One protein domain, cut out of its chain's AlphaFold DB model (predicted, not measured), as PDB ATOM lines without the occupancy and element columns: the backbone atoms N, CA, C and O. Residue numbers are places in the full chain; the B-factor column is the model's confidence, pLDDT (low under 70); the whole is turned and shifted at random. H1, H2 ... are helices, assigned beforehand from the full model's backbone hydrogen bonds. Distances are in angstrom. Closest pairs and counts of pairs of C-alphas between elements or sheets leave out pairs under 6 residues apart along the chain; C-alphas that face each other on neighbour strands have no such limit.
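This is residues 72 to 138 of the 138 residues of the protein "Helix-turn-helix transcriptional regulator" of Escherichia coli (UniProt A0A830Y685). An open V-shaped arch: long helix H1 makes one leg, residues 112 to 126 make the other, and short helix H2 folds back at its end. Residues 72 to 87 loop off the other end of H1 and fold back under it on the inner side of the arch, and between them and the leg with H2 the middle of the arch is empty. The printed part has 67 residues with two named helices, H1 then H2, and no named strand; its class is all helix. It is extended, with a radius of gyration of the C-alphas of 18.5 A, and flat, spanning 46 by 36 by 16 A.

After residues 72 to 87, H1 runs from Ser 88, C-alpha (112.907, 154.420, 110.199), to Tyr 111, 35.5 A. H2, residues 127 to 137, is 15.4 A long and ends at C-alpha (155.510, 170.417, 103.474).

H1 and H2 are apart. Every O i to N i+4 pair is within hydrogen-bond range in H2, and 19 of 20 in H1.

The two farthest C-alphas, of Ala 89 and Asp 136, are 46.7 A apart. The printed part has no cut. The 15-residue link from H1 to H2 is long. Residues 82 to 85 have pLDDT under 70.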
ATOM      1  N   SER A  72     128.243 149.531 117.721       82.56
ATOM      2  CA  SER A  72     127.042 150.310 117.453       82.56
ATOM      3  C   SER A  72     127.419 151.710 116.998       82.56
ATOM      4  O   SER A  72     128.113 152.424 117.715       82.56
ATOM      5  N   ILE A  73     126.889 152.133 115.855       85.75
ATOM      6  CA  ILE A  73     126.984 153.526 115.420       85.75
ATOM      7  C   ILE A  73     125.847 154.309 116.073       85.75
ATOM      8  O   ILE A  73     124.679 153.945 115.909       85.75
ATOM      9  N   ASP A  74     126.181 155.385 116.786       85.56
ATOM     10  CA  ASP A  74     125.184 156.312 117.322       85.56
ATOM     11  C   ASP A  74     124.479 157.035 116.155       85.56
ATOM     12  O   ASP A  74     125.145 157.758 115.403       85.56
ATOM     13  N   PRO A  75     123.147 156.891 115.998       82.81
ATOM     14  CA  PRO A  75     122.388 157.592 114.964       82.81
ATOM     15  C   PRO A  75     122.617 159.111 114.942       82.81
ATOM     16  O   PRO A  75     122.564 159.712 113.871       82.81
ATOM     17  N   SER A  76     122.913 159.733 116.093       82.75
ATOM     18  CA  SER A  76     123.177 161.176 116.209       82.75
ATOM     19  C   SER A  76     124.434 161.626 115.447       82.75
ATOM     20  O   SER A  76     124.527 162.778 115.023       82.75
ATOM     21  N   THR A  77     125.375 160.704 115.220       83.50
ATOM     22  CA  THR A  77     126.641 160.949 114.508       83.50
ATOM     23  C   THR A  77     126.526 160.786 112.993       83.50
ATOM     24  O   THR A  77     127.447 161.137 112.254       83.50
ATOM     25  N   VAL A  78     125.391 160.285 112.499       83.75
ATOM     26  CA  VAL A  78     125.187 160.012 111.076       83.75
ATOM     27  C   VAL A  78     124.509 161.206 110.407       83.75
ATOM     28  O   VAL A  78     123.374 161.567 110.715       83.75
ATOM     29  N   SER A  79     125.193 161.821 109.440       81.25
ATOM     30  CA  SER A  79     124.630 162.933 108.671       81.25
ATOM     31  C   SER A  79     123.827 162.428 107.472       81.25
ATOM     32  O   SER A  79     124.372 161.841 106.534       81.25
ATOM     33  N   PHE A  80     122.520 162.691 107.468       78.31
ATOM     34  CA  PHE A  80     121.640 162.371 106.344       78.31
ATOM     35  C   PHE A  80     121.325 163.619 105.517       78.31
ATOM     36  O   PHE A  80     120.811 164.616 106.022       78.31
ATOM     37  N   ARG A  81     121.549 163.543 104.198       72.38
ATOM     38  CA  ARG A  81     121.362 164.676 103.269       72.38
ATOM     39  C   ARG A  81     119.916 165.196 103.190       72.38
ATOM     40  O   ARG A  81     119.703 166.345 102.817       72.38
ATOM     41  N   SER A  82     118.911 164.368 103.494       66.56
ATOM     42  CA  SER A  82     117.495 164.771 103.491       66.56
ATOM     43  C   SER A  82     116.680 163.999 104.532       66.56
ATOM     44  O   SER A  82     116.033 163.000 104.232       66.56
ATOM     45  N   LEU A  83     116.695 164.485 105.774       63.53
ATOM     46  CA  LEU A  83     115.999 163.858 106.906       63.53
ATOM     47  C   LEU A  83     114.465 163.824 106.749       63.53
ATOM     48  O   LEU A  83     113.825 162.849 107.124       63.53
ATOM     49  N   LYS A  84     113.852 164.854 106.140       63.28
ATOM     50  CA  LYS A  84     112.381 165.037 106.109       63.28
ATOM     51  C   LYS A  84     111.581 163.950 105.371       63.28
ATOM     52  O   LYS A  84     110.359 163.955 105.475       63.28
ATOM     53  N   LYS A  85     112.221 163.065 104.601       69.69
ATOM     54  CA  LYS A  85     111.544 162.016 103.809       69.69
ATOM     55  C   LYS A  85     111.989 160.593 104.157       69.69
ATOM     56  O   LYS A  85     111.557 159.659 103.486       69.69
ATOM     57  N   MET A  86     112.859 160.417 105.150       80.62
ATOM     58  CA  MET A  86     113.441 159.110 105.444       80.62
ATOM     59  C   MET A  86     112.578 158.334 106.445       80.62
ATOM     60  O   MET A  86     112.192 158.856 107.485       80.62
ATOM     61  N   THR A  87     112.259 157.083 106.119       86.56
ATOM     62  CA  THR A  87     111.566 156.167 107.040       86.56
ATOM     63  C   THR A  87     112.553 155.550 108.031       86.56
ATOM     64  O   THR A  87     113.727 155.373 107.705       86.56
ATOM     65  N   SER A  88     112.077 155.118 109.200       86.56
ATOM     66  CA  SER A  88     112.907 154.420 110.199       86.56
ATOM     67  C   SER A  88     113.572 153.146 109.657       86.56
ATOM     68  O   SER A  88     114.677 152.791 110.059       86.56
ATOM     69  N   ALA A  89     112.932 152.464 108.701       89.31
ATOM     70  CA  ALA A  89     113.513 151.308 108.022       89.31
ATOM     71  C   ALA A  89     114.698 151.698 107.124       89.31
ATOM     72  O   ALA A  89     115.702 150.990 107.093       89.31
ATOM     73  N   GLN A  90     114.596 152.820 106.405       90.12
ATOM     74  CA  GLN A  90     115.695 153.348 105.593       90.12
ATOM     75  C   GLN A  90     116.838 153.866 106.470       90.12
ATOM     76  O   GLN A  90     117.997 153.615 106.150       90.12
ATOM     77  N   GLU A  91     116.512 154.516 107.589       89.56
ATOM     78  CA  GLU A  91     117.482 154.953 108.595       89.56
ATOM     79  C   GLU A  91     118.288 153.778 109.144       89.56
ATOM     80  O   GLU A  91     119.507 153.734 109.001       89.56
ATOM     81  N   GLY A  92     117.595 152.775 109.689       90.81
ATOM     82  CA  GLY A  92     118.231 151.580 110.234       90.81
ATOM     83  C   GLY A  92     119.028 150.810 109.181       90.81
ATOM     84  O   GLY A  92     120.086 150.267 109.492       90.81
ATOM     85  N   ALA A  93     118.570 150.801 107.926       93.06
ATOM     86  CA  ALA A  93     119.309 150.169 106.840       93.06
ATOM     87  C   ALA A  93     120.608 150.908 106.495       93.06
ATOM     88  O   ALA A  93     121.620 150.261 106.218       93.06
ATOM     89  N   ALA A  94     120.591 152.241 106.517       91.81
ATOM     90  CA  ALA A  94     121.768 153.065 106.274       91.81
ATOM     91  C   ALA A  94     122.785 152.947 107.418       91.81
ATOM     92  O   ALA A  94     123.957 152.681 107.158       91.81
ATOM     93  N   ILE A  95     122.332 153.041 108.672       92.25
ATOM     94  CA  ILE A  95     123.186 152.847 109.855       92.25
ATOM     95  C   ILE A  95     123.798 151.446 109.835       92.25
ATOM     96  O   ILE A  95     125.011 151.294 109.972       92.25
ATOM     97  N   GLY A  96     122.987 150.424 109.555       93.12
ATOM     98  CA  GLY A  96     123.479 149.057 109.444       93.12
ATOM     99  C   GLY A  96     124.505 148.870 108.321       93.12
ATOM    100  O   GLY A  96     125.392 148.028 108.429       93.12
ATOM    101  N   ALA A  97     124.440 149.654 107.240       93.50
ATOM    102  CA  ALA A  97     125.477 149.628 106.210       93.50
ATOM    103  C   ALA A  97     126.810 150.179 106.739       93.50
ATOM    104  O   ALA A  97     127.849 149.592 106.453       93.50
ATOM    105  N   GLY A  98     126.770 151.245 107.544       92.44
ATOM    106  CA  GLY A  98     127.946 151.774 108.238       92.44
ATOM    107  C   GLY A  98     128.562 150.753 109.195       92.44
ATOM    108  O   GLY A  98     129.766 150.541 109.160       92.44
ATOM    109  N   GLN A  99     127.734 150.044 109.968       93.88
ATOM    110  CA  GLN A  99     128.202 148.996 110.884       93.88
ATOM    111  C   GLN A  99     128.892 147.841 110.146       93.88
ATOM    112  O   GLN A  99     129.904 147.325 110.603       93.88
ATOM    113  N   LEU A 100     128.386 147.450 108.969       94.19
ATOM    114  CA  LEU A 100     129.096 146.496 108.111       94.19
ATOM    115  C   LEU A 100     130.413 147.070 107.574       94.19
ATOM    116  O   LEU A 100     131.373 146.326 107.409       94.19
ATOM    117  N   GLY A 101     130.454 148.377 107.309       93.00
ATOM    118  CA  GLY A 101     131.673 149.092 106.943       93.00
ATOM    119  C   GLY A 101     132.753 149.007 108.020       93.00
ATOM    120  O   GLY A 101     133.906 148.794 107.665       93.00
ATOM    121  N   LEU A 102     132.384 149.075 109.305       91.00
ATOM    122  CA  LEU A 102     133.324 148.886 110.419       91.00
ATOM    123  C   LEU A 102     133.960 147.492 110.384       91.00
ATOM    124  O   LEU A 102     135.175 147.395 110.370       91.00
ATOM    125  N   ILE A 103     133.166 146.428 110.198       91.31
ATOM    126  CA  ILE A 103     133.702 145.055 110.058       91.31
ATOM    127  C   ILE A 103     134.731 144.971 108.923       91.31
ATOM    128  O   ILE A 103     135.740 144.278 109.027       91.31
ATOM    129  N   VAL A 104     134.448 145.637 107.802       92.00
ATOM    130  CA  VAL A 104     135.350 145.660 106.648       92.00
ATOM    131  C   VAL A 104     136.613 146.470 106.959       92.00
ATOM    132  O   VAL A 104     137.696 146.044 106.569       92.00
ATOM    133  N   SER A 105     136.488 147.596 107.668       90.81
ATOM    134  CA  SER A 105     137.626 148.397 108.140       90.81
ATOM    135  C   SER A 105     138.525 147.575 109.057       90.81
ATOM    136  O   SER A 105     139.704 147.425 108.755       90.81
ATOM    137  N   ASP A 106     137.952 146.942 110.083       89.62
ATOM    138  CA  ASP A 106     138.670 146.094 111.040       89.62
ATOM    139  C   ASP A 106     139.404 144.955 110.331       89.62
ATOM    140  O   ASP A 106     140.544 144.626 110.660       89.62
ATOM    141  N   TYR A 107     138.763 144.351 109.323       90.50
ATOM    142  CA  TYR A 107     139.408 143.346 108.489       90.50
ATOM    143  C   TYR A 107     140.623 143.928 107.766       90.50
ATOM    144  O   TYR A 107     141.688 143.321 107.801       90.50
ATOM    145  N   PHE A 108     140.500 145.093 107.127       92.25
ATOM    146  CA  PHE A 108     141.634 145.712 106.444       92.25
ATOM    147  C   PHE A 108     142.749 146.114 107.409       92.25
ATOM    148  O   PHE A 108     143.907 145.872 107.093       92.25
ATOM    149  N   GLU A 109     142.438 146.644 108.586       89.94
ATOM    150  CA  GLU A 109     143.431 147.056 109.587       89.94
ATOM    151  C   GLU A 109     144.297 145.891 110.098       89.94
ATOM    152  O   GLU A 109     145.453 146.093 110.475       89.94
ATOM    153  N   GLN A 110     143.798 144.651 110.031       91.00
ATOM    154  CA  GLN A 110     144.593 143.455 110.342       91.00
ATOM    155  C   GLN A 110     145.715 143.191 109.326       91.00
ATOM    156  O   GLN A 110     146.722 142.574 109.677       91.00
ATOM    157  N   TYR A 111     145.564 143.645 108.078       91.88
ATOM    158  CA  TYR A 111     146.512 143.373 106.987       91.88
ATOM    159  C   TYR A 111     147.228 144.625 106.474       91.88
ATOM    160  O   TYR A 111     148.347 144.534 105.969       91.88
ATOM    161  N   PHE A 112     146.605 145.792 106.608       90.31
ATOM    162  CA  PHE A 112     147.090 147.069 106.111       90.31
ATOM    163  C   PHE A 112     147.343 148.004 107.283       90.31
ATOM    164  O   PHE A 112     146.428 148.412 107.992       90.31
ATOM    165  N   LYS A 113     148.607 148.385 107.457       84.69
ATOM    166  CA  LYS A 113     148.979 149.457 108.374       84.69
ATOM    167  C   LYS A 113     148.988 150.766 107.608       84.69
ATOM    168  O   LYS A 113     149.648 150.870 106.573       84.69
ATOM    169  N   LEU A 114     148.270 151.758 108.123       84.19
ATOM    170  CA  LEU A 114     148.420 153.122 107.639       84.19
ATOM    171  C   LEU A 114     149.849 153.605 107.932       84.19
ATOM    172  O   LEU A 114     150.414 153.237 108.968       84.19
ATOM    173  N   PRO A 115     150.454 154.396 107.029       86.94
ATOM    174  CA  PRO A 115     151.725 155.037 107.320       86.94
ATOM    175  C   PRO A 115     151.577 155.955 108.536       86.94
ATOM    176  O   PRO A 115     150.490 156.468 108.817       86.94
ATOM    177  N   GLU A 116     152.678 156.175 109.253       88.06
ATOM    178  CA  GLU A 116     152.690 157.143 110.345       88.06
ATOM    179  C   GLU A 116     152.304 158.539 109.840       88.06
ATOM    180  O   GLU A 116     152.612 158.928 108.708       88.06
ATOM    181  N   LEU A 117     151.604 159.291 110.692       87.31
ATOM    182  CA  LEU A 117     151.176 160.651 110.384       87.31
ATOM    183  C   LEU A 117     152.406 161.545 110.179       87.31
ATOM    184  O   LEU A 117     153.083 161.911 111.136       87.31
ATOM    185  N   ASN A 118     152.660 161.936 108.931       88.94
ATOM    186  CA  ASN A 118     153.730 162.865 108.583       88.94
ATOM    187  C   ASN A 118     153.247 164.320 108.703       88.94
ATOM    188  O   ASN A 118     152.947 164.978 107.702       88.94
ATOM    189  N   LEU A 119     153.083 164.790 109.941       89.00
ATOM    190  CA  LEU A 119     152.565 166.123 110.257       89.00
ATOM    191  C   LEU A 119     153.643 166.993 110.908       89.00
ATOM    192  O   LEU A 119     154.362 166.546 111.800       89.00
ATOM    193  N   ILE A 120     153.703 168.261 110.498       91.19
ATOM    194  CA  ILE A 120     154.487 169.299 111.176       91.19
ATOM    195  C   ILE A 120     153.691 169.909 112.336       91.19
ATOM    196  O   ILE A 120     152.463 170.016 112.278       91.19
ATOM    197  N   ASP A 121     154.385 170.316 113.399       92.06
ATOM    198  CA  ASP A 121     153.762 170.999 114.535       92.06
ATOM    199  C   ASP A 121     153.417 172.445 114.162       92.06
ATOM    200  O   ASP A 121     154.299 173.254 113.883       92.06
ATOM    201  N   LEU A 122     152.121 172.756 114.150       93.00
ATOM    202  CA  LEU A 122     151.568 174.057 113.758       93.00
ATOM    203  C   LEU A 122     150.676 174.647 114.860       93.00
ATOM    204  O   LEU A 122     149.738 175.402 114.597       93.00
ATOM    205  N   ARG A 123     150.915 174.271 116.121       93.62
ATOM    206  CA  ARG A 123     150.164 174.822 117.256       93.62
ATOM    207  C   ARG A 123     150.362 176.338 117.346       93.62
ATOM    208  O   ARG A 123     151.485 176.820 117.404       93.62
ATOM    209  N   GLY A 124     149.255 177.077 117.424       92.31
ATOM    210  CA  GLY A 124     149.252 178.544 117.513       92.31
ATOM    211  C   GLY A 124     149.107 179.266 116.169       92.31
ATOM    212  O   GLY A 124     148.857 180.469 116.167       92.31
ATOM    213  N   GLU A 125     149.187 178.549 115.048       94.44
ATOM    214  CA  GLU A 125     148.877 179.093 113.724       94.44
ATOM    215  C   GLU A 125     147.365 179.269 113.520       94.44
ATOM    216  O   GLU A 125     146.545 178.549 114.101       94.44
ATOM    217  N   THR A 126     146.975 180.204 112.648       96.94
ATOM    218  CA  THR A 126     145.579 180.272 112.186       96.94
ATOM    219  C   THR A 126     145.268 179.078 111.275       96.94
ATOM    220  O   THR A 126     146.179 178.571 110.612       96.94
ATOM    221  N   PRO A 127     144.000 178.627 111.173       96.38
ATOM    222  CA  PRO A 127     143.630 177.528 110.278       96.38
ATOM    223  C   PRO A 127     144.115 177.723 108.832       96.38
ATOM    224  O   PRO A 127     144.573 176.775 108.195       96.38
ATOM    225  N   GLU A 128     144.066 178.955 108.317       97.12
ATOM    226  CA  GLU A 128     144.527 179.301 106.972       97.12
ATOM    227  C   GLU A 128     146.049 179.180 106.824       97.12
ATOM    228  O   GLU A 128     146.523 178.671 105.804       97.12
ATOM    229  N   SER A 129     146.805 179.635 107.830       95.31
ATOM    230  CA  SER A 129     148.272 179.569 107.859       95.31
ATOM    231  C   SER A 129     148.749 178.120 107.975       95.31
ATOM    232  O   SER A 129     149.531 177.655 107.145       95.31
ATOM    233  N   ALA A 130     148.173 177.359 108.913       94.88
ATOM    234  CA  ALA A 130     148.484 175.949 109.119       94.88
ATOM    235  C   ALA A 130     148.210 175.107 107.862       94.88
ATOM    236  O   ALA A 130     149.034 174.289 107.457       94.88
ATOM    237  N   ALA A 131     147.076 175.342 107.190       93.88
ATOM    238  CA  ALA A 131     146.743 174.638 105.955       93.88
ATOM    239  C   ALA A 131     147.698 174.976 104.798       93.88
ATOM    240  O   ALA A 131     147.890 174.148 103.910       93.88
ATOM    241  N   ARG A 132     148.261 176.191 104.751       95.25
ATOM    242  CA  ARG A 132     149.285 176.549 103.757       95.25
ATOM    243  C   ARG A 132     150.604 175.849 104.073       95.25
ATOM    244  O   ARG A 132     151.099 175.126 103.221       95.25
ATOM    245  N   ALA A 133     151.090 175.975 105.307       94.31
ATOM    246  CA  ALA A 133     152.339 175.360 105.750       94.31
ATOM    247  C   ALA A 133     152.344 173.833 105.569       94.31
ATOM    248  O   ALA A 133     153.334 173.272 105.110       94.31
ATOM    249  N   LEU A 134     151.226 173.159 105.866       94.00
ATOM    250  CA  LEU A 134     151.106 171.714 105.658       94.00
ATOM    251  C   LEU A 134     151.166 171.329 104.171       94.00
ATOM    252  O   LEU A 134     151.794 170.332 103.836       94.00
ATOM    253  N   ARG A 135     150.538 172.111 103.277       93.50
ATOM    254  CA  ARG A 135     150.601 171.867 101.822       93.50
ATOM    255  C   ARG A 135     151.985 172.115 101.241       93.50
ATOM    256  O   ARG A 135     152.336 171.446 100.286       93.50
ATOM    257  N   ASP A 136     152.731 173.071 101.787       93.69
ATOM    258  CA  ASP A 136     154.106 173.334 101.355       93.69
ATOM    259  C   ASP A 136     155.073 172.233 101.836       93.69
ATOM    260  O   ASP A 136     156.142 172.052 101.256       93.69
ATOM    261  N   TYR A 137     154.712 171.504 102.900       93.00
ATOM    262  CA  TYR A 137     155.510 170.417 103.474       93.00
ATOM    263  C   TYR A 137     155.326 169.058 102.772       93.00
ATOM    264  O   TYR A 137     156.262 168.256 102.768       93.00
ATOM    265  N   TRP A 138     154.137 168.782 102.224       91.31
ATOM    266  CA  TRP A 138     153.798 167.539 101.508       91.31
ATOM    267  C   TRP A 138     154.117 167.610 100.014       91.31
ATOM    268  O   TRP A 138     154.640 166.599  99.493       91.31
TER     269      TRP A 138